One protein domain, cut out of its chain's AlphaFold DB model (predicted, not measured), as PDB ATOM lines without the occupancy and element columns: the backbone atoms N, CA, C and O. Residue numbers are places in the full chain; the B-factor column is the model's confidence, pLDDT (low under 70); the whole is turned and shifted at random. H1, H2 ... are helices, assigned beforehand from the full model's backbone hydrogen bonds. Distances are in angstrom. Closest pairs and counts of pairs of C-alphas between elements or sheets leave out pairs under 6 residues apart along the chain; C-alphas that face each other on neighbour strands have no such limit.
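What this domain is: This is residues 98 to 169 of the 213 residues of an uncharacterized protein of Thelohanellus kitauei (UniProt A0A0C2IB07). The long helix H2 makes one side; H3 crosses its first half, H1 stands beside H3, and H4 turns off beyond H3. Residues 158 to 165 stick out. The 72 printed residues include four named helices, H1 to H4 in order, and no named strand. All helix and compact, the domain has a radius of gyration of the C-alphas of 12.9 A and spans 38 by 23 by 19 A.

How they stand to each other: H1, residues 103 to 111, only just touches H3, residues 142 to 151, with 3 pairs of C-alphas within 8 A, the closest being Tyr 106 and Lys 143, 7.0 A. Residues 117 to 124 alone of H2, residues 114 to 133, touch H3; the closest C-alphas, Arg 121 and Leu 151, are 5.3 A apart. H4, residues 155 to 160, is apart from H1 and H2. Every O i to N i+4 pair is within hydrogen-bond range in H3, but 4 of 5 in H1, 15 of 16 in H2 and 1 of 2 in H4.

Where its parts are: H2 measures 28.9 A. C-alpha 103 is at (6.929, 30.958, 38.432), C-alpha 160 at (-17.901, 27.041, 25.873).

The domain as a whole: The printed part has no cut and no long link between helices. Residues 112 and 160 to 169 have pLDDT under 70.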
ATOM      1  N   LYS A  98       2.192  18.128  37.807       89.94
ATOM      2  CA  LYS A  98       3.481  18.656  37.351       89.94
ATOM      3  C   LYS A  98       3.229  19.867  36.460       89.94
ATOM      4  O   LYS A  98       2.936  19.716  35.276       89.94
ATOM      5  N   CYS A  99       3.341  21.057  37.043       90.31
ATOM      6  CA  CYS A  99       3.174  22.301  36.299       90.31
ATOM      7  C   CYS A  99       4.235  22.403  35.200       90.31
ATOM      8  O   CYS A  99       5.425  22.250  35.468       90.31
ATOM      9  N   ILE A 100       3.800  22.662  33.967       86.88
ATOM     10  CA  ILE A 100       4.698  22.869  32.818       86.88
ATOM     11  C   ILE A 100       5.257  24.296  32.760       86.88
ATOM     12  O   ILE A 100       6.036  24.605  31.868       86.88
ATOM     13  N   ILE A 101       4.820  25.153  33.685       86.12
ATOM     14  CA  ILE A 101       5.109  26.585  33.735       86.12
ATOM     15  C   ILE A 101       5.659  26.894  35.116       86.12
ATOM     16  O   ILE A 101       4.961  26.731  36.125       86.12
ATOM     17  N   THR A 102       6.914  27.309  35.184       86.44
ATOM     18  CA  THR A 102       7.509  27.759  36.440       86.44
ATOM     19  C   THR A 102       6.960  29.132  36.835       86.44
ATOM     20  O   THR A 102       6.175  29.754  36.119       86.44
ATOM     21  N   TYR A 103       7.302  29.601  38.034       82.25
ATOM     22  CA  TYR A 103       6.929  30.958  38.432       82.25
ATOM     23  C   TYR A 103       7.613  32.009  37.549       82.25
ATOM     24  O   TYR A 103       6.949  32.937  37.099       82.25
ATOM     25  N   ASP A 104       8.891  31.811  37.235       83.44
ATOM     26  CA  ASP A 104       9.656  32.735  36.397       83.44
ATOM     27  C   ASP A 104       9.103  32.774  34.972       83.44
ATOM     28  O   ASP A 104       8.911  33.854  34.422       83.44
ATOM     29  N   ASP A 105       8.725  31.614  34.423       83.56
ATOM     30  CA  ASP A 105       8.047  31.529  33.125       83.56
ATOM     31  C   ASP A 105       6.740  32.329  33.124       83.56
ATOM     32  O   ASP A 105       6.435  33.043  32.169       83.56
ATOM     33  N   TYR A 106       5.965  32.226  34.208       81.12
ATOM     34  CA  TYR A 106       4.718  32.966  34.365       81.12
ATOM     35  C   TYR A 106       4.946  34.483  34.373       81.12
ATOM     36  O   TYR A 106       4.293  35.204  33.620       81.12
ATOM     37  N   MET A 107       5.922  34.956  35.151       82.25
ATOM     38  CA  MET A 107       6.278  36.377  35.202       82.25
ATOM     39  C   MET A 107       6.860  36.881  33.874       82.25
ATOM     40  O   MET A 107       6.591  38.011  33.466       82.25
ATOM     41  N   ALA A 108       7.642  36.052  33.176       81.31
ATOM     42  CA  ALA A 108       8.190  36.377  31.864       81.31
ATOM     43  C   ALA A 108       7.075  36.528  30.824       81.31
ATOM     44  O   ALA A 108       7.081  37.487  30.055       81.31
ATOM     45  N   MET A 109       6.062  35.654  30.846       79.94
ATOM     46  CA  MET A 109       4.904  35.748  29.950       79.94
ATOM     47  C   MET A 109       4.146  37.073  30.081       79.94
ATOM     48  O   MET A 109       3.539  37.510  29.108       79.94
ATOM     49  N   GLU A 110       4.146  37.733  31.242       76.06
ATOM     50  CA  GLU A 110       3.528  39.059  31.417       76.06
ATOM     51  C   GLU A 110       4.317  40.192  30.754       76.06
ATOM     52  O   GLU A 110       3.712  41.160  30.298       76.06
ATOM     53  N   LYS A 111       5.642  40.051  30.643       78.12
ATOM     54  CA  LYS A 111       6.566  41.110  30.207       78.12
ATOM     55  C   LYS A 111       7.072  40.962  28.766       78.12
ATOM     56  O   LYS A 111       7.791  41.832  28.285       78.12
ATOM     57  N   THR A 112       6.770  39.850  28.101       63.66
ATOM     58  CA  THR A 112       7.535  39.390  26.933       63.66
ATOM     59  C   THR A 112       7.142  39.991  25.588       63.66
ATOM     60  O   THR A 112       5.977  40.169  25.242       63.66
ATOM     61  N   ASN A 113       8.192  40.189  24.796       71.00
ATOM     62  CA  ASN A 113       8.272  40.462  23.368       71.00
ATOM     63  C   ASN A 113       8.290  39.146  22.544       71.00
ATOM     64  O   ASN A 113       8.498  38.053  23.070       71.00
ATOM     65  N   GLY A 114       8.016  39.238  21.236       70.50
ATOM     66  CA  GLY A 114       7.452  38.147  20.419       70.50
ATOM     67  C   GLY A 114       8.178  36.788  20.368       70.50
ATOM     68  O   GLY A 114       7.517  35.786  20.101       70.50
ATOM     69  N   LEU A 115       9.487  36.693  20.638       75.44
ATOM     70  CA  LEU A 115      10.237  35.434  20.473       75.44
ATOM     71  C   LEU A 115       9.945  34.403  21.583       75.44
ATOM     72  O   LEU A 115       9.696  33.232  21.292       75.44
ATOM     73  N   GLU A 116       9.914  34.825  22.851       77.19
ATOM     74  CA  GLU A 116       9.582  33.923  23.966       77.19
ATOM     75  C   GLU A 116       8.120  33.464  23.904       77.19
ATOM     76  O   GLU A 116       7.803  32.316  24.228       77.19
ATOM     77  N   PHE A 117       7.236  34.319  23.384       81.19
ATOM     78  CA  PHE A 117       5.829  33.990  23.162       81.19
ATOM     79  C   PHE A 117       5.660  32.771  22.238       81.19
ATOM     80  O   PHE A 117       4.839  31.890  22.507       81.19
ATOM     81  N   VAL A 118       6.459  32.678  21.165       85.88
ATOM     82  CA  VAL A 118       6.419  31.550  20.215       85.88
ATOM     83  C   VAL A 118       6.811  30.238  20.898       85.88
ATOM     84  O   VAL A 118       6.124  29.226  20.722       85.88
ATOM     85  N   LYS A 119       7.865  30.255  21.725       85.94
ATOM     86  CA  LYS A 119       8.311  29.084  22.496       85.94
ATOM     87  C   LYS A 119       7.199  28.575  23.417       85.94
ATOM     88  O   LYS A 119       6.870  27.387  23.392       85.94
ATOM     89  N   TRP A 120       6.578  29.465  24.189       86.38
ATOM     90  CA  TRP A 120       5.510  29.088  25.118       86.38
ATOM     91  C   TRP A 120       4.269  28.554  24.407       86.38
ATOM     92  O   TRP A 120       3.727  27.511  24.787       86.38
ATOM     93  N   ARG A 121       3.873  29.196  23.305       88.12
ATOM     94  CA  ARG A 121       2.791  28.722  22.436       88.12
ATOM     95  C   ARG A 121       3.051  27.294  21.943       88.12
ATOM     96  O   ARG A 121       2.138  26.464  21.935       88.12
ATOM     97  N   GLN A 122       4.289  26.964  21.568       89.19
ATOM     98  CA  GLN A 122       4.654  25.615  21.129       89.19
ATOM     99  C   GLN A 122       4.556  24.579  22.261       89.19
ATOM    100  O   GLN A 122       4.056  23.472  22.029       89.19
ATOM    101  N   ILE A 123       4.975  24.930  23.481       88.31
ATOM    102  CA  ILE A 123       4.868  24.062  24.666       88.31
ATOM    103  C   ILE A 123       3.396  23.756  24.976       88.31
ATOM    104  O   ILE A 123       3.015  22.585  25.074       88.31
ATOM    105  N   ILE A 124       2.551  24.789  25.037       89.12
ATOM    106  CA  ILE A 124       1.108  24.666  25.289       89.12
ATOM    107  C   ILE A 124       0.424  23.788  24.234       89.12
ATOM    108  O   ILE A 124      -0.285  22.832  24.570       89.12
ATOM    109  N   ARG A 125       0.689  24.043  22.947       88.75
ATOM    110  CA  ARG A 125       0.135  23.243  21.841       88.75
ATOM    111  C   ARG A 125       0.576  21.781  21.914       88.75
ATOM    112  O   ARG A 125      -0.229  20.881  21.664       88.75
ATOM    113  N   SER A 126       1.833  21.529  22.272       87.88
ATOM    114  CA  SER A 126       2.367  20.170  22.413       87.88
ATOM    115  C   SER A 126       1.700  19.420  23.565       87.88
ATOM    116  O   SER A 126       1.276  18.277  23.384       87.88
ATOM    117  N   ASN A 127       1.510  20.078  24.713       85.56
ATOM    118  CA  ASN A 127       0.796  19.507  25.853       85.56
ATOM    119  C   ASN A 127      -0.654  19.131  25.481       85.56
ATOM    120  O   ASN A 127      -1.062  17.980  25.659       85.56
ATOM    121  N   LYS A 128      -1.382  20.048  24.824       85.06
ATOM    122  CA  LYS A 128      -2.749  19.819  24.317       85.06
ATOM    123  C   LYS A 128      -2.832  18.619  23.374       85.06
ATOM    124  O   LYS A 128      -3.723  17.779  23.519       85.06
ATOM    125  N   ARG A 129      -1.878  18.479  22.446       86.50
ATOM    126  CA  ARG A 129      -1.805  17.324  21.529       86.50
ATOM    127  C   ARG A 129      -1.591  16.005  22.273       86.50
ATOM    128  O   ARG A 129      -2.252  15.020  21.943       86.50
ATOM    129  N   ILE A 130      -0.708  15.977  23.271       84.19
ATOM    130  CA  ILE A 130      -0.433  14.773  24.069       84.19
ATOM    131  C   ILE A 130      -1.683  14.338  24.841       84.19
ATOM    132  O   ILE A 130      -2.045  13.159  24.792       84.19
ATOM    133  N   CYS A 131      -2.372  15.266  25.509       83.50
ATOM    134  CA  CYS A 131      -3.600  14.958  26.244       83.50
ATOM    135  C   CYS A 131      -4.717  14.472  25.314       83.50
ATOM    136  O   CYS A 131      -5.336  13.442  25.589       83.50
ATOM    137  N   LYS A 132      -4.889  15.122  24.153       82.50
ATOM    138  CA  LYS A 132      -5.850  14.690  23.128       82.50
ATOM    139  C   LYS A 132      -5.561  13.269  22.638       82.50
ATOM    140  O   LYS A 132      -6.472  12.449  22.591       82.50
ATOM    141  N   LYS A 133      -4.299  12.939  22.335       83.19
ATOM    142  CA  LYS A 133      -3.898  11.585  21.903       83.19
ATOM    143  C   LYS A 133      -4.193  10.524  22.969       83.19
ATOM    144  O   LYS A 133      -4.533   9.396  22.631       83.19
ATOM    145  N   LYS A 134      -4.073  10.883  24.249       82.50
ATOM    146  CA  LYS A 134      -4.373   9.996  25.384       82.50
ATOM    147  C   LYS A 134      -5.859   9.951  25.748       82.50
ATOM    148  O   LYS A 134      -6.212   9.190  26.644       82.50
ATOM    149  N   ASN A 135      -6.702  10.743  25.082       80.56
ATOM    150  CA  ASN A 135      -8.103  10.950  25.437       80.56
ATOM    151  C   ASN A 135      -8.272  11.245  26.940       80.56
ATOM    152  O   ASN A 135      -9.078  10.620  27.625       80.56
ATOM    153  N   LYS A 136      -7.435  12.146  27.464       83.50
ATOM    154  CA  LYS A 136      -7.482  12.618  28.851       83.50
ATOM    155  C   LYS A 136      -7.675  14.132  28.870       83.50
ATOM    156  O   LYS A 136      -7.159  14.805  27.970       83.50
ATOM    157  N   PRO A 137      -8.378  14.678  29.873       84.56
ATOM    158  CA  PRO A 137      -8.428  16.119  30.061       84.56
ATOM    159  C   PRO A 137      -7.028  16.673  30.355       84.56
ATOM    160  O   PRO A 137      -6.101  15.938  30.719       84.56
ATOM    161  N   LEU A 138      -6.861  17.979  30.156       85.88
ATOM    162  CA  LEU A 138      -5.621  18.660  30.509       85.88
ATOM    163  C   LEU A 138      -5.467  18.661  32.032       85.88
ATOM    164  O   LEU A 138      -6.362  19.094  32.758       85.88
ATOM    165  N   ASP A 139      -4.313  18.218  32.518       89.00
ATOM    166  CA  ASP A 139      -3.974  18.372  33.924       89.00
ATOM    167  C   ASP A 139      -3.445  19.793  34.159       89.00
ATOM    168  O   ASP A 139      -2.294  20.084  33.842       89.00
ATOM    169  N   ILE A 140      -4.295  20.689  34.670       92.12
ATOM    170  CA  ILE A 140      -3.980  22.120  34.824       92.12
ATOM    171  C   ILE A 140      -4.096  22.597  36.273       92.12
ATOM    172  O   ILE A 140      -5.015  22.220  37.003       92.12
ATOM    173  N   CYS A 141      -3.176  23.468  36.685       94.31
ATOM    174  CA  CYS A 141      -3.307  24.316  37.872       94.31
ATOM    175  C   CYS A 141      -3.655  25.762  37.493       94.31
ATOM    176  O   CYS A 141      -3.841  26.072  36.318       94.31
ATOM    177  N   LEU A 142      -3.704  26.651  38.492       93.19
ATOM    178  CA  LEU A 142      -4.012  28.070  38.304       93.19
ATOM    179  C   LEU A 142      -3.065  28.742  37.292       93.19
ATOM    180  O   LEU A 142      -3.507  29.367  36.339       93.19
ATOM    181  N   LYS A 143      -1.752  28.526  37.413       92.19
ATOM    182  CA  LYS A 143      -0.777  29.085  36.460       92.19
ATOM    183  C   LYS A 143      -0.968  28.532  35.047       92.19
ATOM    184  O   LYS A 143      -0.907  29.274  34.073       92.19
ATOM    185  N   CYS A 144      -1.227  27.225  34.941       92.44
ATOM    186  CA  CYS A 144      -1.455  26.575  33.653       92.44
ATOM    187  C   CYS A 144      -2.687  27.149  32.955       92.44
ATOM    188  O   CYS A 144      -2.609  27.437  31.767       92.44
ATOM    189  N   ILE A 145      -3.805  27.324  33.668       93.00
ATOM    190  CA  ILE A 145      -5.039  27.808  33.041       93.00
ATOM    191  C   ILE A 145      -4.880  29.226  32.489       93.00
ATOM    192  O   ILE A 145      -5.274  29.477  31.355       93.00
ATOM    193  N   TYR A 146      -4.212  30.112  33.229       91.31
ATOM    194  CA  TYR A 146      -3.926  31.470  32.770       91.31
ATOM    195  C   TYR A 146      -2.996  31.503  31.562       91.31
ATOM    196  O   TYR A 146      -3.235  32.237  30.605       91.31
ATOM    197  N   ALA A 147      -1.959  30.673  31.561       90.25
ATOM    198  CA  ALA A 147      -1.066  30.592  30.418       90.25
ATOM    199  C   ALA A 147      -1.739  29.987  29.185       90.25
ATOM    200  O   ALA A 147      -1.519  30.465  28.078       90.25
ATOM    201  N   HIS A 148      -2.583  28.967  29.364       90.81
ATOM    202  CA  HIS A 148      -3.411  28.443  28.285       90.81
ATOM    203  C   HIS A 148      -4.296  29.549  27.711       90.81
ATOM    204  O   HIS A 148      -4.247  29.780  26.510       90.81
ATOM    205  N   ALA A 149      -5.012  30.296  28.550       89.62
ATOM    206  CA  ALA A 149      -5.842  31.401  28.085       89.62
ATOM    207  C   ALA A 149      -5.061  32.489  27.337       89.62
ATOM    208  O   ALA A 149      -5.565  33.060  26.378       89.62
ATOM    209  N   LYS A 150      -3.818  32.758  27.748       88.38
ATOM    210  CA  LYS A 150      -2.969  33.763  27.100       88.38
ATOM    211  C   LYS A 150      -2.353  33.292  25.777       88.38
ATOM    212  O   LYS A 150      -2.113  34.108  24.892       88.38
ATOM    213  N   LEU A 151      -2.018  32.007  25.662       88.62
ATOM    214  CA  LEU A 151      -1.168  31.481  24.583       88.62
ATOM    215  C   LEU A 151      -1.908  30.611  23.563       88.62
ATOM    216  O   LEU A 151      -1.390  30.382  22.469       88.62
ATOM    217  N   ASP A 152      -3.065  30.069  23.928       87.94
ATOM    218  CA  ASP A 152      -3.901  29.225  23.080       87.94
ATOM    219  C   ASP A 152      -5.112  30.048  22.634       87.94
ATOM    220  O   ASP A 152      -6.046  30.266  23.397       87.94
ATOM    221  N   GLU A 153      -5.051  30.529  21.390       82.94
ATOM    222  CA  GLU A 153      -6.062  31.399  20.765       82.94
ATOM    223  C   GLU A 153      -7.475  30.788  20.835       82.94
ATOM    224  O   GLU A 153      -8.448  31.507  21.033       82.94
ATOM    225  N   ASP A 154      -7.576  29.454  20.800       84.31
ATOM    226  CA  ASP A 154      -8.850  28.728  20.859       84.31
ATOM    227  C   ASP A 154      -9.257  28.345  22.295       84.31
ATOM    228  O   ASP A 154     -10.201  27.572  22.494       84.31
ATOM    229  N   PHE A 155      -8.505  28.764  23.320       84.81
ATOM    230  CA  PHE A 155      -8.717  28.274  24.681       84.81
ATOM    231  C   PHE A 155     -10.085  28.672  25.209       84.81
ATOM    232  O   PHE A 155     -10.834  27.807  25.664       84.81
ATOM    233  N   GLU A 156     -10.431  29.955  25.109       77.88
ATOM    234  CA  GLU A 156     -11.736  30.430  25.550       77.88
ATOM    235  C   GLU A 156     -12.867  29.737  24.802       77.88
ATOM    236  O   GLU A 156     -13.793  29.252  25.440       77.88
ATOM    237  N   GLU A 157     -12.784  29.628  23.477       79.06
ATOM    238  CA  GLU A 157     -13.816  28.957  22.689       79.06
ATOM    239  C   GLU A 157     -13.974  27.491  23.119       79.06
ATOM    240  O   GLU A 157     -15.091  27.014  23.315       79.06
ATOM    241  N   SER A 158     -12.865  26.802  23.403       77.94
ATOM    242  CA  SER A 158     -12.883  25.412  23.871       77.94
ATOM    243  C   SER A 158     -13.523  25.208  25.252       77.94
ATOM    244  O   SER A 158     -13.886  24.080  25.591       77.94
ATOM    245  N   ILE A 159     -13.686  26.275  26.042       73.31
ATOM    246  CA  ILE A 159     -14.408  26.236  27.319       73.31
ATOM    247  C   ILE A 159     -15.926  26.162  27.095       73.31
ATOM    248  O   ILE A 159     -16.603  25.434  27.821       73.31
ATOM    249  N   TYR A 160     -16.454  26.904  26.115       62.94
ATOM    250  CA  TYR A 160     -17.901  27.041  25.873       62.94
ATOM    251  C   TYR A 160     -18.420  26.087  24.801       62.94
ATOM    252  O   TYR A 160     -19.578  25.691  24.840       62.94
ATOM    253  N   PHE A 161     -17.559  25.693  23.868       57.22
ATOM    254  CA  PHE A 161     -17.885  24.797  22.771       57.22
ATOM    255  C   PHE A 161     -17.030  23.542  22.899       57.22
ATOM    256  O   PHE A 161     -16.121  23.271  22.107       57.22
ATOM    257  N   GLN A 162     -17.305  22.755  23.942       58.25
ATOM    258  CA  GLN A 162     -16.815  21.385  23.962       58.25
ATOM    259  C   GLN A 162     -17.570  20.629  22.881       58.25
ATOM    260  O   GLN A 162     -18.684  20.180  23.111       58.25
ATOM    261  N   ASP A 163     -16.971  20.512  21.695       52.66
ATOM    262  CA  ASP A 163     -17.500  19.675  20.625       52.66
ATOM    263  C   ASP A 163     -17.868  18.297  21.223       52.66
ATOM    264  O   ASP A 163     -16.970  17.542  21.636       52.66
ATOM    265  N   PRO A 164     -19.174  17.970  21.319       47.25
ATOM    266  CA  PRO A 164     -19.643  16.794  22.044       47.25
ATOM    267  C   PRO A 164     -19.137  15.491  21.407       47.25
ATOM    268  O   PRO A 164     -19.142  14.436  22.054       47.25
ATOM    269  N   TYR A 165     -18.632  15.562  20.169       44.75
ATOM    270  CA  TYR A 165     -18.047  14.452  19.423       44.75
ATOM    271  C   TYR A 165     -16.530  14.306  19.630       44.75
ATOM    272  O   TYR A 165     -15.982  13.208  19.458       44.75
ATOM    273  N   LYS A 166     -15.837  15.368  20.062       45.53
ATOM    274  CA  LYS A 166     -14.370  15.402  20.227       45.53
ATOM    275  C   LYS A 166     -13.893  14.685  21.489       45.53
ATOM    276  O   LYS A 166     -12.793  14.137  21.496       45.53
ATOM    277  N   TYR A 167     -14.751  14.613  22.509       43.72
ATOM    278  CA  TYR A 167     -14.592  13.765  23.695       43.72
ATOM    279  C   TYR A 167     -15.493  12.528  23.610       43.72
ATOM    280  O   TYR A 167     -16.180  12.150  24.569       43.72
ATOM    281  N   SER A 168     -15.503  11.867  22.451       40.81
ATOM    282  CA  SER A 168     -16.014  10.502  22.321       40.81
ATOM    283  C   SER A 168     -15.092   9.534  23.074       40.81
ATOM    284  O   SER A 168     -14.352   8.733  22.510       40.81
ATOM    285  N   PHE A 169     -15.147   9.585  24.406       43.84
ATOM    286  CA  PHE A 169     -14.767   8.457  25.240       43.84
ATOM    287  C   PHE A 169     -15.571   7.267  24.733       43.84
ATOM    288  O   PHE A 169     -16.796   7.318  24.783       43.84
TER     289      PHE A 169